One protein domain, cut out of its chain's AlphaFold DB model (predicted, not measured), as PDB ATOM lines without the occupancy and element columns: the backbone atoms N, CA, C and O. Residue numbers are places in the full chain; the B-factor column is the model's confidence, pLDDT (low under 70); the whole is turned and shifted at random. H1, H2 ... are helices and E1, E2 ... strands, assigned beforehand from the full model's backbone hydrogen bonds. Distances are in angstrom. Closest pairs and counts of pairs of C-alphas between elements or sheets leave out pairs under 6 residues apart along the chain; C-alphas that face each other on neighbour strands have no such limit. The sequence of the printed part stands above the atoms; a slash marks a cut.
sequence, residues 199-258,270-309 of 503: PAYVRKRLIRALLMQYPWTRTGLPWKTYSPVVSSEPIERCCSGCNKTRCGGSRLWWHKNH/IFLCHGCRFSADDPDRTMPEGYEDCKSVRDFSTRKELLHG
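What this domain is: This is residues 199 to 258 and 270 to 309 of the 503 residues of an uncharacterized protein of Aureobasidium namibiae CBS 147.97 (UniProt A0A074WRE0). A small three-stranded sheet and helix H4 lie toward opposite ends of the model, with the longest helix, H1, between them; short H3 covers part of the sheet, and short H2 makes a corner with H1. The printed part has 100 residues, mixed in class, with the order H1 H2 E1 E2 E3 H3 H4; the sheet E1 E2 E3 is antiparallel throughout. It is compact, with a radius of gyration of the C-alphas of 13.3 A and spans of 39 by 29 by 26 A.

How they stand to each other: Start at H1, residues 199 to 213, which is on the sheet but only grazes it with residues 208 to 212. H2, residues 216 to 219, only just touches H1, only at the corner, with 3 pairs of C-alphas within 8 A, the closest Leu 211 and Thr 217 at 5.8 A; it too only grazes the sheet. Next, E1, residues 226 to 235, bends by 113 degrees at residue 232 and forms a hairpin with E2, residues 250 to 256; look for N 229 and O 253, 2.8 A apart. E3, residues 271 to 273, is antiparallel to E2, with N 272 and O 254 at 2.8 A. H3, residues 274 to 277, has a height over the sheet of 8.0 A. H4, residues 297 to 308, is close to H1 but not clearly touching, the closest C-alphas being Leu 210 and Val 297 at 6.9 A. In H1 and H4 every O i to N i+4 pair is within hydrogen-bond range; H2 and H3 are too short for one.

Where its parts are: Find C-alpha 199 at (17.179, -3.010, -7.187); H1 runs 21.0 A from there. E1 spans 17.5 A, E2 16.2 A, and H4 16.3 A to C-alpha 308 at (27.212, -27.993, -10.896).

The domain as a whole: C-alphas 247 and 309 are farthest apart, 41.3 A. Residues 259 to 269 are not printed; C-alphas 258 and 270 are 9.4 A apart across the cut. The links E1 to E2 and H3 to H4 are long. No printed residue is under 70 in pLDDT.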
ATOM      1  N   PRO A 199      16.853  -1.583  -7.076       90.12
ATOM      2  CA  PRO A 199      17.179  -3.010  -7.187       90.12
ATOM      3  C   PRO A 199      17.335  -3.492  -8.636       90.12
ATOM      4  O   PRO A 199      18.346  -4.096  -8.994       90.12
ATOM      5  N   ALA A 200      16.396  -3.114  -9.514       89.38
ATOM      6  CA  ALA A 200      16.461  -3.457 -10.937       89.38
ATOM      7  C   ALA A 200      17.709  -2.888 -11.645       89.38
ATOM      8  O   ALA A 200      18.282  -3.539 -12.518       89.38
ATOM      9  N   TYR A 201      18.168  -1.689 -11.265       91.12
ATOM     10  CA  TYR A 201      19.359  -1.075 -11.854       91.12
ATOM     11  C   TYR A 201      20.639  -1.774 -11.397       91.12
ATOM     12  O   TYR A 201      21.507  -2.065 -12.226       91.12
ATOM     13  N   VAL A 202      20.739  -2.074 -10.098       91.25
ATOM     14  CA  VAL A 202      21.867  -2.814  -9.515       91.25
ATOM     15  C   VAL A 202      21.988  -4.180 -10.173       91.25
ATOM     16  O   VAL A 202      23.048  -4.504 -10.708       91.25
ATOM     17  N   ARG A 203      20.889  -4.937 -10.228       91.81
ATOM     18  CA  ARG A 203      20.870  -6.277 -10.818       91.81
ATOM     19  C   ARG A 203      21.190  -6.253 -12.311       91.81
ATOM     20  O   ARG A 203      22.052  -6.996 -12.765       91.81
ATOM     21  N   LYS A 204      20.601  -5.331 -13.079       94.12
ATOM     22  CA  LYS A 204      20.938  -5.140 -14.501       94.12
ATOM     23  C   LYS A 204      22.431  -4.878 -14.709       94.12
ATOM     24  O   LYS A 204      23.050  -5.470 -15.593       94.12
ATOM     25  N   ARG A 205      23.030  -4.007 -13.889       93.44
ATOM     26  CA  ARG A 205      24.464  -3.693 -13.958       93.44
ATOM     27  C   ARG A 205      25.330  -4.895 -13.570       93.44
ATOM     28  O   ARG A 205      26.314  -5.143 -14.263       93.44
ATOM     29  N   LEU A 206      24.954  -5.625 -12.519       93.25
ATOM     30  CA  LEU A 206      25.610  -6.860 -12.091       93.25
ATOM     31  C   LEU A 206      25.622  -7.890 -13.222       93.25
ATOM     32  O   LEU A 206      26.693  -8.336 -13.621       93.25
ATOM     33  N   ILE A 207      24.459  -8.199 -13.801       95.31
ATOM     34  CA  ILE A 207      24.354  -9.191 -14.878       95.31
ATOM     35  C   ILE A 207      25.139  -8.752 -16.110       95.31
ATOM     36  O   ILE A 207      25.838  -9.559 -16.716       95.31
ATOM     37  N   ARG A 208      25.106  -7.463 -16.474       95.50
ATOM     38  CA  ARG A 208      25.954  -6.965 -17.565       95.50
ATOM     39  C   ARG A 208      27.434  -7.206 -17.288       95.50
ATOM     40  O   ARG A 208      28.144  -7.624 -18.196       95.50
ATOM     41  N   ALA A 209      27.900  -6.898 -16.078       92.38
ATOM     42  CA  ALA A 209      29.294  -7.096 -15.702       92.38
ATOM     43  C   ALA A 209      29.666  -8.582 -15.754       92.38
ATOM     44  O   ALA A 209      30.638  -8.924 -16.426       92.38
ATOM     45  N   LEU A 210      28.835  -9.446 -15.161       93.81
ATOM     46  CA  LEU A 210      28.990 -10.900 -15.178       93.81
ATOM     47  C   LEU A 210      29.138 -11.437 -16.604       93.81
ATOM     48  O   LEU A 210      30.153 -12.037 -16.943       93.81
ATOM     49  N   LEU A 211      28.184 -11.116 -17.479       94.81
ATOM     50  CA  LEU A 211      28.190 -11.581 -18.866       94.81
ATOM     51  C   LEU A 211      29.407 -11.094 -19.646       94.81
ATOM     52  O   LEU A 211      29.980 -11.836 -20.443       94.81
ATOM     53  N   MET A 212      29.824  -9.846 -19.438       92.12
ATOM     54  CA  MET A 212      30.969  -9.292 -20.160       92.12
ATOM     55  C   MET A 212      32.300  -9.875 -19.676       92.12
ATOM     56  O   MET A 212      33.198 -10.052 -20.496       92.12
ATOM     57  N   GLN A 213      32.425 -10.186 -18.385       87.38
ATOM     58  CA  GLN A 213      33.683 -10.616 -17.768       87.38
ATOM     59  C   GLN A 213      33.863 -12.137 -17.747       87.38
ATOM     60  O   GLN A 213      34.979 -12.607 -17.945       87.38
ATOM     61  N   TYR A 214      32.787 -12.904 -17.571       86.81
ATOM     62  CA  TYR A 214      32.843 -14.342 -17.307       86.81
ATOM     63  C   TYR A 214      32.173 -15.129 -18.443       86.81
ATOM     64  O   TYR A 214      30.943 -15.220 -18.472       86.81
ATOM     65  N   PRO A 215      32.931 -15.714 -19.393       89.06
ATOM     66  CA  PRO A 215      32.359 -16.451 -20.523       89.06
ATOM     67  C   PRO A 215      31.400 -17.576 -20.118       89.06
ATOM     68  O   PRO A 215      30.351 -17.718 -20.744       89.06
ATOM     69  N   TRP A 216      31.697 -18.293 -19.029       87.31
ATOM     70  CA  TRP A 216      30.866 -19.390 -18.522       87.31
ATOM     71  C   TRP A 216      29.439 -18.955 -18.164       87.31
ATOM     72  O   TRP A 216      28.511 -19.745 -18.286       87.31
ATOM     73  N   THR A 217      29.222 -17.690 -17.781       93.00
ATOM     74  CA  THR A 217      27.872 -17.182 -17.468       93.00
ATOM     75  C   THR A 217      26.969 -17.119 -18.700       93.00
ATOM     76  O   THR A 217      25.750 -17.024 -18.582       93.00
ATOM     77  N   ARG A 218      27.553 -17.158 -19.904       93.56
ATOM     78  CA  ARG A 218      26.813 -17.072 -21.166       93.56
ATOM     79  C   ARG A 218      26.323 -18.439 -21.622       93.56
ATOM     80  O   ARG A 218      25.190 -18.546 -22.066       93.56
ATOM     81  N   THR A 219      27.187 -19.446 -21.523       89.38
ATOM     82  CA  THR A 219      26.959 -20.793 -22.062       89.38
ATOM     83  C   THR A 219      26.547 -21.808 -21.003       89.38
ATOM     84  O   THR A 219      25.839 -22.750 -21.327       89.38
ATOM     85  N   GLY A 220      26.982 -21.631 -19.755       86.81
ATOM     86  CA  GLY A 220      26.788 -22.609 -18.683       86.81
ATOM     87  C   GLY A 220      25.609 -22.330 -17.756       86.81
ATOM     88  O   GLY A 220      25.323 -23.156 -16.900       86.81
ATOM     89  N   LEU A 221      24.938 -21.181 -17.885       92.62
ATOM     90  CA  LEU A 221      23.790 -20.844 -17.040       92.62
ATOM     91  C   LEU A 221      22.465 -21.194 -17.738       92.62
ATOM     92  O   LEU A 221      22.323 -20.894 -18.928       92.62
ATOM     93  N   PRO A 222      21.478 -21.760 -17.015       93.69
ATOM     94  CA  PRO A 222      20.170 -22.113 -17.565       93.69
ATOM     95  C   PRO A 222      19.310 -20.855 -17.751       93.69
ATOM     96  O   PRO A 222      18.464 -20.492 -16.932       93.69
ATOM     97  N   TRP A 223      19.564 -20.111 -18.824       94.19
ATOM     98  CA  TRP A 223      18.783 -18.922 -19.142       94.19
ATOM     99  C   TRP A 223      17.379 -19.303 -19.616       94.19
ATOM    100  O   TRP A 223      17.241 -20.032 -20.590       94.19
ATOM    101  N   LYS A 224      16.347 -18.732 -18.981       93.12
ATOM    102  CA  LYS A 224      14.924 -19.025 -19.238       93.12
ATOM    103  C   LYS A 224      14.507 -18.788 -20.706       93.12
ATOM    104  O   LYS A 224      14.567 -19.662 -21.560       93.12
ATOM    105  N   THR A 225      14.066 -17.570 -21.026       92.69
ATOM    106  CA  THR A 225      13.465 -17.229 -22.335       92.69
ATOM    107  C   THR A 225      14.458 -16.693 -23.361       92.69
ATOM    108  O   THR A 225      14.197 -16.752 -24.560       92.69
ATOM    109  N   TYR A 226      15.573 -16.126 -22.904       95.06
ATOM    110  CA  TYR A 226      16.572 -15.503 -23.766       95.06
ATOM    111  C   TYR A 226      17.968 -15.834 -23.269       95.06
ATOM    112  O   TYR A 226      18.248 -15.592 -22.095       95.06
ATOM    113  N   SER A 227      18.845 -16.256 -24.173       95.06
ATOM    114  CA  SER A 227      20.262 -16.468 -23.894       95.06
ATOM    115  C   SER A 227      21.097 -15.244 -24.280       95.06
ATOM    116  O   SER A 227      20.846 -14.602 -25.309       95.06
ATOM    117  N   PRO A 228      22.102 -14.883 -23.474       97.12
ATOM    118  CA  PRO A 228      23.000 -13.779 -23.768       97.12
ATOM    119  C   PRO A 228      23.998 -14.168 -24.867       97.12
ATOM    120  O   PRO A 228      24.686 -15.180 -24.789       97.12
ATOM    121  N   VAL A 229      24.143 -13.306 -25.868       96.44
ATOM    122  CA  VAL A 229      25.143 -13.425 -26.932       96.44
ATOM    123  C   VAL A 229      26.114 -12.264 -26.789       96.44
ATOM    124  O   VAL A 229      25.718 -11.098 -26.906       96.44
ATOM    125  N   VAL A 230      27.381 -12.582 -26.507       96.38
ATOM    126  CA  VAL A 230      28.455 -11.588 -26.400       96.38
ATOM    127  C   VAL A 230      29.419 -11.736 -27.565       96.38
ATOM    128  O   VAL A 230      30.104 -12.748 -27.670       96.38
ATOM    129  N   SER A 231      29.499 -10.713 -28.407       95.06
ATOM    130  CA  SER A 231      30.440 -10.643 -29.522       95.06
ATOM    131  C   SER A 231      31.749  -9.945 -29.126       95.06
ATOM    132  O   SER A 231      31.803  -9.108 -28.211       95.06
ATOM    133  N   SER A 232      32.836 -10.301 -29.817       90.31
ATOM    134  CA  SER A 232      34.138  -9.631 -29.694       90.31
ATOM    135  C   SER A 232      34.008  -8.148 -30.040       90.31
ATOM    136  O   SER A 232      34.418  -7.292 -29.253       90.31
ATOM    137  N   GLU A 233      33.337  -7.863 -31.153       93.62
ATOM    138  CA  GLU A 233      33.074  -6.525 -31.671       93.62
ATOM    139  C   GLU A 233      31.618  -6.100 -31.435       93.62
ATOM    140  O   GLU A 233      30.737  -6.952 -31.288       93.62
ATOM    141  N   PRO A 234      31.318  -4.796 -31.338       95.38
ATOM    142  CA  PRO A 234      29.939  -4.323 -31.288       95.38
ATOM    143  C   PRO A 234      29.202  -4.670 -32.587       95.38
ATOM    144  O   PRO A 234      29.603  -4.235 -33.658       95.38
ATOM    145  N   ILE A 235      28.099  -5.418 -32.496       95.44
ATOM    146  CA  ILE A 235      27.279  -5.774 -33.665       95.44
ATOM    147  C   ILE A 235      25.993  -4.952 -33.641       95.44
ATOM    148  O   ILE A 235      25.338  -4.841 -32.594       95.44
ATOM    149  N   GLU A 236      25.620  -4.382 -34.785       94.38
ATOM    150  CA  GLU A 236      24.328  -3.728 -34.975       94.38
ATOM    151  C   GLU A 236      23.232  -4.774 -35.179       94.38
ATOM    152  O   GLU A 236      23.306  -5.625 -36.060       94.38
ATOM    153  N   ARG A 237      22.197  -4.722 -34.338       93.69
ATOM    154  CA  ARG A 237      20.973  -5.513 -34.499       93.69
ATOM    155  C   ARG A 237      19.772  -4.620 -34.209       93.69
ATOM    156  O   ARG A 237      19.878  -3.660 -33.434       93.69
ATOM    157  N   CYS A 238      18.625  -4.937 -34.801       93.38
ATOM    158  CA  CYS A 238      17.364  -4.322 -34.407       93.38
ATOM    159  C   CYS A 238      16.833  -5.032 -33.157       93.38
ATOM    160  O   CYS A 238      16.694  -6.252 -33.126       93.38
ATOM    161  N   CYS A 239      16.575  -4.275 -32.090       95.75
ATOM    162  CA  CYS A 239      15.997  -4.831 -30.871       95.75
ATOM    163  C   CYS A 239      14.480  -4.997 -31.022       95.75
ATOM    164  O   CYS A 239      13.779  -3.988 -30.974       95.75
ATOM    165  N   SER A 240      13.958  -6.223 -31.022       94.38
ATOM    166  CA  SER A 240      12.518  -6.518 -31.146       94.38
ATOM    167  C   SER A 240      11.651  -5.911 -30.031       94.38
ATOM    168  O   SER A 240      10.466  -5.691 -30.219       94.38
ATOM    169  N   GLY A 241      12.230  -5.610 -28.861       93.81
ATOM    170  CA  GLY A 241      11.496  -4.997 -27.743       93.81
ATOM    171  C   GLY A 241      11.334  -3.474 -27.820       93.81
ATOM    172  O   GLY A 241      10.412  -2.933 -27.230       93.81
ATOM    173  N   CYS A 242      12.228  -2.752 -28.506       93.00
ATOM    174  CA  CYS A 242      12.115  -1.287 -28.638       93.00
ATOM    175  C   CYS A 242      12.111  -0.798 -30.085       93.00
ATOM    176  O   CYS A 242      12.036   0.413 -30.296       93.00
ATOM    177  N   ASN A 243      12.220  -1.710 -31.054       91.12
ATOM    178  CA  ASN A 243      12.317  -1.451 -32.490       91.12
ATOM    179  C   ASN A 243      13.330  -0.345 -32.805       91.12
ATOM    180  O   ASN A 243      13.051   0.622 -33.516       91.12
ATOM    181  N   LYS A 244      14.498  -0.445 -32.160       89.38
ATOM    182  CA  LYS A 244      15.634   0.459 -32.357       89.38
ATOM    183  C   LYS A 244      16.854  -0.354 -32.754       89.38
ATOM    184  O   LYS A 244      17.274  -1.237 -31.996       89.38
ATOM    185  N   THR A 245      17.453   0.021 -33.877       90.06
ATOM    186  CA  THR A 245      18.824  -0.345 -34.228       90.06
ATOM    187  C   THR A 245      19.775   0.433 -33.322       90.06
ATOM    188  O   THR A 245      19.641   1.646 -33.128       90.06
ATOM    189  N   ARG A 246      20.699  -0.270 -32.663       87.12
ATOM    190  CA  ARG A 246      21.715   0.369 -31.816       87.12
ATOM    191  C   ARG A 246      22.878   0.801 -32.710       87.12
ATOM    192  O   ARG A 246      23.738  -0.026 -32.981       87.12
ATOM    193  N   CYS A 247      22.878   2.064 -33.144       79.62
ATOM    194  CA  CYS A 247      23.980   2.657 -33.913       79.62
ATOM    195  C   CYS A 247      25.303   2.514 -33.146       79.62
ATOM    196  O   CYS A 247      25.346   2.806 -31.945       79.62
ATOM    197  N   GLY A 248      26.347   2.036 -33.826       85.69
ATOM    198  CA  GLY A 248      27.640   1.691 -33.215       85.69
ATOM    199  C   GLY A 248      27.658   0.322 -32.523       85.69
ATOM    200  O   GLY A 248      28.635  -0.037 -31.870       85.69
ATOM    201  N   GLY A 249      26.570  -0.439 -32.653       92.31
ATOM    202  CA  GLY A 249      26.432  -1.806 -32.178       92.31
ATOM    203  C   GLY A 249      26.306  -1.963 -30.663       92.31
ATOM    204  O   GLY A 249      26.456  -1.045 -29.856       92.31
ATOM    205  N   SER A 250      26.010  -3.190 -30.249       94.44
ATOM    206  CA  SER A 250      26.192  -3.638 -28.868       94.44
ATOM    207  C   SER A 250      27.004  -4.917 -28.886       94.44
ATOM    208  O   SER A 250      26.785  -5.790 -29.720       94.44
ATOM    209  N   ARG A 251      27.935  -5.040 -27.939       96.62
ATOM    210  CA  ARG A 251      28.652  -6.300 -27.716       96.62
ATOM    211  C   ARG A 251      27.780  -7.347 -27.039       96.62
ATOM    212  O   ARG A 251      28.069  -8.517 -27.167       96.62
ATOM    213  N   LEU A 252      26.744  -6.929 -26.308       97.38
ATOM    214  CA  LEU A 252      25.824  -7.821 -25.600       97.38
ATOM    215  C   LEU A 252      24.418  -7.698 -26.185       97.38
ATOM    216  O   LEU A 252      23.810  -6.620 -26.129       97.38
ATOM    217  N   TRP A 253      23.903  -8.821 -26.666       97.50
ATOM    218  CA  TRP A 253      22.538  -9.014 -27.143       97.50
ATOM    219  C   TRP A 253      21.886 -10.188 -26.416       97.50
ATOM    220  O   TRP A 253      22.569 -11.003 -25.809       97.50
ATOM    221  N   TRP A 254      20.560 -10.257 -26.454       97.19
ATOM    222  CA  TRP A 254      19.779 -11.353 -25.886       97.19
ATOM    223  C   TRP A 254      19.029 -12.034 -27.015       97.19
ATOM    224  O   TRP A 254      18.138 -11.425 -27.601       97.19
ATOM    225  N   HIS A 255      19.421 -13.255 -27.346       95.94
ATOM    226  CA  HIS A 255      18.783 -14.058 -28.377       95.94
ATOM    227  C   HIS A 255      17.638 -14.854 -27.759       95.94
ATOM    228  O   HIS A 255      17.816 -15.437 -26.689       95.94
ATOM    229  N   LYS A 256      16.457 -14.852 -28.382       94.38
ATOM    230  CA  LYS A 256      15.330 -15.654 -27.895       94.38
ATOM    231  C   LYS A 256      15.701 -17.130 -28.006       94.38
ATOM    232  O   LYS A 256      16.110 -17.578 -29.074       94.38
ATOM    233  N   ASN A 257      15.570 -17.875 -26.913       90.62
ATOM    234  CA  ASN A 257      15.754 -19.320 -26.961       90.62
ATOM    235  C   ASN A 257      14.658 -19.885 -27.868       90.62
ATOM    236  O   ASN A 257      13.487 -19.532 -27.699       90.62
ATOM    237  N   HIS A 258      15.033 -20.702 -28.855       77.12
ATOM    238  CA  HIS A 258      14.046 -21.441 -29.629       77.12
ATOM    239  C   HIS A 258      13.326 -22.364 -28.647       77.12
ATOM    240  O   HIS A 258      13.903 -23.326 -28.146       77.12
ATOM    241  N   ILE A 270      15.115 -13.497 -33.182       94.50
ATOM    242  CA  ILE A 270      14.581 -12.434 -32.319       94.50
ATOM    243  C   ILE A 270      15.661 -12.012 -31.320       94.50
ATOM    244  O   ILE A 270      16.093 -12.808 -30.481       94.50
ATOM    245  N   PHE A 271      16.054 -10.736 -31.366       96.06
ATOM    246  CA  PHE A 271      17.049 -10.162 -30.459       96.06
ATOM    247  C   PHE A 271      16.472  -9.045 -29.594       96.06
ATOM    248  O   PHE A 271      15.810  -8.126 -30.074       96.06
ATOM    249  N   LEU A 272      16.821  -9.048 -28.308       96.25
ATOM    250  CA  LEU A 272      16.587  -7.934 -27.396       96.25
ATOM    251  C   LEU A 272      17.903  -7.251 -27.028       96.25
ATOM    252  O   LEU A 272      18.933  -7.882 -26.786       96.25
ATOM    253  N   CYS A 273      17.868  -5.924 -26.919       96.62
ATOM    254  CA  CYS A 273      18.946  -5.197 -26.273       96.62
ATOM    255  C   CYS A 273      18.902  -5.456 -24.762       96.62
ATOM    256  O   CYS A 273      17.838  -5.664 -24.176       96.62
ATOM    257  N   HIS A 274      20.053  -5.345 -24.101       95.31
ATOM    258  CA  HIS A 274      20.141  -5.507 -22.647       95.31
ATOM    259  C   HIS A 274      19.231  -4.532 -21.870       95.31
ATOM    260  O   HIS A 274      18.804  -4.813 -20.756       95.31
ATOM    261  N   GLY A 275      18.888  -3.390 -22.476       93.81
ATOM    262  CA  GLY A 275      17.914  -2.453 -21.929       93.81
ATOM    263  C   GLY A 275      16.502  -3.030 -21.821       93.81
ATOM    264  O   GLY A 275      15.914  -2.933 -20.752       93.81
ATOM    265  N   CYS A 276      16.005  -3.618 -22.911       94.31
ATOM    266  CA  CYS A 276      14.661  -4.191 -23.010       94.31
ATOM    267  C   CYS A 276      14.540  -5.531 -22.298       94.31
ATOM    268  O   CYS A 276      13.462  -5.849 -21.822       94.31
ATOM    269  N   ARG A 277      15.629  -6.311 -22.219       94.38
ATOM    270  CA  ARG A 277      15.598  -7.558 -21.451       94.38
ATOM    271  C   ARG A 277      15.326  -7.288 -19.971       94.38
ATOM    272  O   ARG A 277      14.533  -8.008 -19.393       94.38
ATOM    273  N   PHE A 278      15.963  -6.262 -19.403       91.75
ATOM    274  CA  PHE A 278      15.814  -5.837 -18.007       91.75
ATOM    275  C   PHE A 278      14.884  -4.623 -17.905       91.75
ATOM    276  O   PHE A 278      15.310  -3.560 -17.432       91.75
ATOM    277  N   SER A 279      13.655  -4.743 -18.424       85.75
ATOM    278  CA  SER A 279      12.600  -3.778 -18.094       85.75
ATOM    279  C   SER A 279      12.323  -3.818 -16.585       85.75
ATOM    280  O   SER A 279      12.674  -4.781 -15.905       85.75
ATOM    281  N   ALA A 280      11.788  -2.724 -16.042       70.31
ATOM    282  CA  ALA A 280      11.689  -2.526 -14.596       70.31
ATOM    283  C   ALA A 280      10.717  -3.498 -13.905       70.31
ATOM    284  O   ALA A 280      10.813  -3.671 -12.695       70.31
ATOM    285  N   ASP A 281       9.823  -4.116 -14.675       80.69
ATOM    286  CA  ASP A 281       8.602  -4.728 -14.150       80.69
ATOM    287  C   ASP A 281       8.839  -6.096 -13.495       80.69
ATOM    288  O   ASP A 281       8.120  -6.451 -12.569       80.69
ATOM    289  N   ASP A 282       9.857  -6.850 -13.927       85.69
ATOM    290  CA  ASP A 282      10.188  -8.148 -13.324       85.69
ATOM    291  C   ASP A 282      11.650  -8.543 -13.602       85.69
ATOM    292  O   ASP A 282      11.977  -9.118 -14.651       85.69
ATOM    293  N   PRO A 283      12.570  -8.240 -12.676       83.50
ATOM    294  CA  PRO A 283      13.952  -8.644 -12.826       83.50
ATOM    295  C   PRO A 283      14.171 -10.153 -12.609       83.50
ATOM    296  O   PRO A 283      15.164 -10.668 -13.120       83.50
ATOM    297  N   ASP A 284      13.298 -10.887 -11.918       89.06
ATOM    298  CA  ASP A 284      13.483 -12.324 -11.637       89.06
ATOM    299  C   ASP A 284      13.216 -13.183 -12.881       89.06
ATOM    300  O   ASP A 284      13.913 -14.169 -13.150       89.06
ATOM    301  N   ARG A 285      12.303 -12.741 -13.754       89.25
ATOM    302  CA  ARG A 285      12.113 -13.328 -15.094       89.25
ATOM    303  C   ARG A 285      13.332 -13.172 -16.004       89.25
ATOM    304  O   ARG A 285      13.429 -13.834 -17.047       89.25
ATOM    305  N   THR A 286      14.258 -12.280 -15.652       91.12
ATOM    306  CA  THR A 286      15.482 -12.031 -16.425       91.12
ATOM    307  C   THR A 286      16.672 -12.867 -16.000       91.12
ATOM    308  O   THR A 286      17.594 -13.026 -16.800       91.12
ATOM    309  N   MET A 287      16.623 -13.418 -14.791       94.50
ATOM    310  CA  MET A 287      17.693 -14.214 -14.209       94.50
ATOM    311  C   MET A 287      17.717 -15.632 -14.798       94.50
ATOM    312  O   MET A 287      16.680 -16.115 -15.275       94.50
ATOM    313  N   PRO A 288      18.885 -16.299 -14.793       95.12
ATOM    314  CA  PRO A 288      18.942 -17.736 -15.015       95.12
ATOM    315  C   PRO A 288      18.146 -18.469 -13.938       95.12
ATOM    316  O   PRO A 288      18.020 -17.985 -12.814       95.12
ATOM    317  N   GLU A 289      17.626 -19.631 -14.302       94.56
ATOM    318  CA  GLU A 289      16.888 -20.503 -13.396       94.56
ATOM    319  C   GLU A 289      17.781 -20.985 -12.243       94.56
ATOM    320  O   GLU A 289      18.883 -21.485 -12.471       94.56
ATOM    321  N   GLY A 290      17.337 -20.780 -11.001       94.94
ATOM    322  CA  GLY A 290      18.082 -21.136  -9.788       94.94
ATOM    323  C   GLY A 290      19.095 -20.082  -9.315       94.94
ATOM    324  O   GLY A 290      19.825 -20.333  -8.353       94.94
ATOM    325  N   TYR A 291      19.150 -18.916  -9.969       96.06
ATOM    326  CA  TYR A 291      20.043 -17.793  -9.638       96.06
ATOM    327  C   TYR A 291      19.279 -16.490  -9.340       96.06
ATOM    328  O   TYR A 291      19.877 -15.416  -9.281       96.06
ATOM    329  N   GLU A 292      17.958 -16.541  -9.178       94.56
ATOM    330  CA  GLU A 292      17.086 -15.376  -8.972       94.56
ATOM    331  C   GLU A 292      17.462 -14.563  -7.722       94.56
ATOM    332  O   GLU A 292      17.392 -13.328  -7.709       94.56
ATOM    333  N   ASP A 293      17.922 -15.256  -6.685       94.44
ATOM    334  CA  ASP A 293      18.305 -14.703  -5.391       94.44
ATOM    335  C   ASP A 293      19.736 -14.150  -5.351       94.44
ATOM    336  O   ASP A 293      20.093 -13.447  -4.404       94.44
ATOM    337  N   CYS A 294      20.542 -14.387  -6.390       94.81
ATOM    338  CA  CYS A 294      21.921 -13.912  -6.451       94.81
ATOM    339  C   CYS A 294      21.981 -12.382  -6.608       94.81
ATOM    340  O   CYS A 294      21.452 -11.795  -7.563       94.81
ATOM    341  N   LYS A 295      22.675 -11.716  -5.679       92.44
ATOM    342  CA  LYS A 295      22.834 -10.252  -5.612       92.44
ATOM    343  C   LYS A 295      24.269  -9.800  -5.868       92.44
ATOM    344  O   LYS A 295      24.503  -8.607  -6.067       92.44
ATOM    345  N   SER A 296      25.222 -10.726  -5.885       91.50
ATOM    346  CA  SER A 296      26.641 -10.451  -6.092       91.50
ATOM    347  C   SER A 296      27.292 -11.456  -7.047       91.50
ATOM    348  O   SER A 296      26.756 -12.529  -7.305       91.50
ATOM    349  N   VAL A 297      28.474 -11.116  -7.575       87.38
ATOM    350  CA  VAL A 297      29.278 -12.054  -8.383       87.38
ATOM    351  C   VAL A 297      29.667 -13.286  -7.562       87.38
ATOM    352  O   VAL A 297      29.672 -14.392  -8.090       87.38
ATOM    353  N   ARG A 298      29.941 -13.094  -6.265       85.75
ATOM    354  CA  ARG A 298      30.270 -14.177  -5.336       85.75
ATOM    355  C   ARG A 298      29.096 -15.139  -5.177       85.75
ATOM    356  O   ARG A 298      29.312 -16.338  -5.259       85.75
ATOM    357  N   ASP A 299      27.872 -14.623  -5.055       93.50
ATOM    358  CA  ASP A 299      26.662 -15.450  -4.938       93.50
ATOM    359  C   ASP A 299      26.497 -16.341  -6.174       93.50
ATOM    360  O   ASP A 299      26.204 -17.524  -6.046       93.50
ATOM    361  N   PHE A 300      26.753 -15.791  -7.369       92.69
ATOM    362  CA  PHE A 300      26.741 -16.554  -8.619       92.69
ATOM    363  C   PHE A 300      27.779 -17.675  -8.629       92.69
ATOM    364  O   PHE A 300      27.469 -18.782  -9.063       92.69
ATOM    365  N   SER A 301      28.999 -17.404  -8.163       85.38
ATOM    366  CA  SER A 301      30.048 -18.422  -8.074       85.38
ATOM    367  C   SER A 301      29.690 -19.516  -7.074       85.38
ATOM    368  O   SER A 301      29.683 -20.686  -7.439       85.38
ATOM    369  N   THR A 302      29.295 -19.140  -5.856       89.81
ATOM    370  CA  THR A 302      28.884 -20.092  -4.817       89.81
ATOM    371  C   THR A 302      27.690 -20.927  -5.274       89.81
ATOM    372  O   THR A 302      27.685 -22.143  -5.118       89.81
ATOM    373  N   ARG A 303      26.683 -20.314  -5.911       92.50
ATOM    374  CA  ARG A 303      25.528 -21.047  -6.446       92.50
ATOM    375  C   ARG A 303      25.924 -21.989  -7.584       92.50
ATOM    376  O   ARG A 303      25.402 -23.097  -7.645       92.50
ATOM    377  N   LYS A 304      26.866 -21.594  -8.446       88.12
ATOM    378  CA  LYS A 304      27.398 -22.465  -9.504       88.12
ATOM    379  C   LYS A 304      28.091 -23.694  -8.922       88.12
ATOM    380  O   LYS A 304      27.851 -24.795  -9.403       88.12
ATOM    381  N   GLU A 305      28.921 -23.510  -7.897       86.31
ATOM    382  CA  GLU A 305      29.598 -24.606  -7.193       86.31
ATOM    383  C   GLU A 305      28.590 -25.572  -6.561       86.31
ATOM    384  O   GLU A 305      28.716 -26.782  -6.736       86.31
ATOM    385  N   LEU A 306      27.544 -25.040  -5.917       89.38
ATOM    386  CA  LEU A 306      26.477 -25.844  -5.312       89.38
ATOM    387  C   LEU A 306      25.666 -26.643  -6.345       89.38
ATOM    388  O   LEU A 306      25.314 -27.788  -6.081       89.38
ATOM    389  N   LEU A 307      25.351 -26.056  -7.507       86.94
ATOM    390  CA  LEU A 307      24.482 -26.688  -8.511       86.94
ATOM    391  C   LEU A 307      25.222 -27.607  -9.490       86.94
ATOM    392  O   LEU A 307      24.641 -28.577  -9.969       86.94
ATOM    393  N   HIS A 308      26.475 -27.300  -9.830       79.38
ATOM    394  CA  HIS A 308      27.212 -27.993 -10.896       79.38
ATOM    395  C   HIS A 308      28.447 -28.761 -10.396       79.38
ATOM    396  O   HIS A 308      29.137 -29.397 -11.196       79.38
ATOM    397  N   GLY A 309      28.724 -28.726  -9.089       79.12
ATOM    398  CA  GLY A 309      29.884 -29.366  -8.475       79.12
ATOM    399  C   GLY A 309      31.225 -28.730  -8.870       79.12
ATOM    400  O   GLY A 309      31.317 -27.831  -9.712       79.12
TER     401      GLY A 309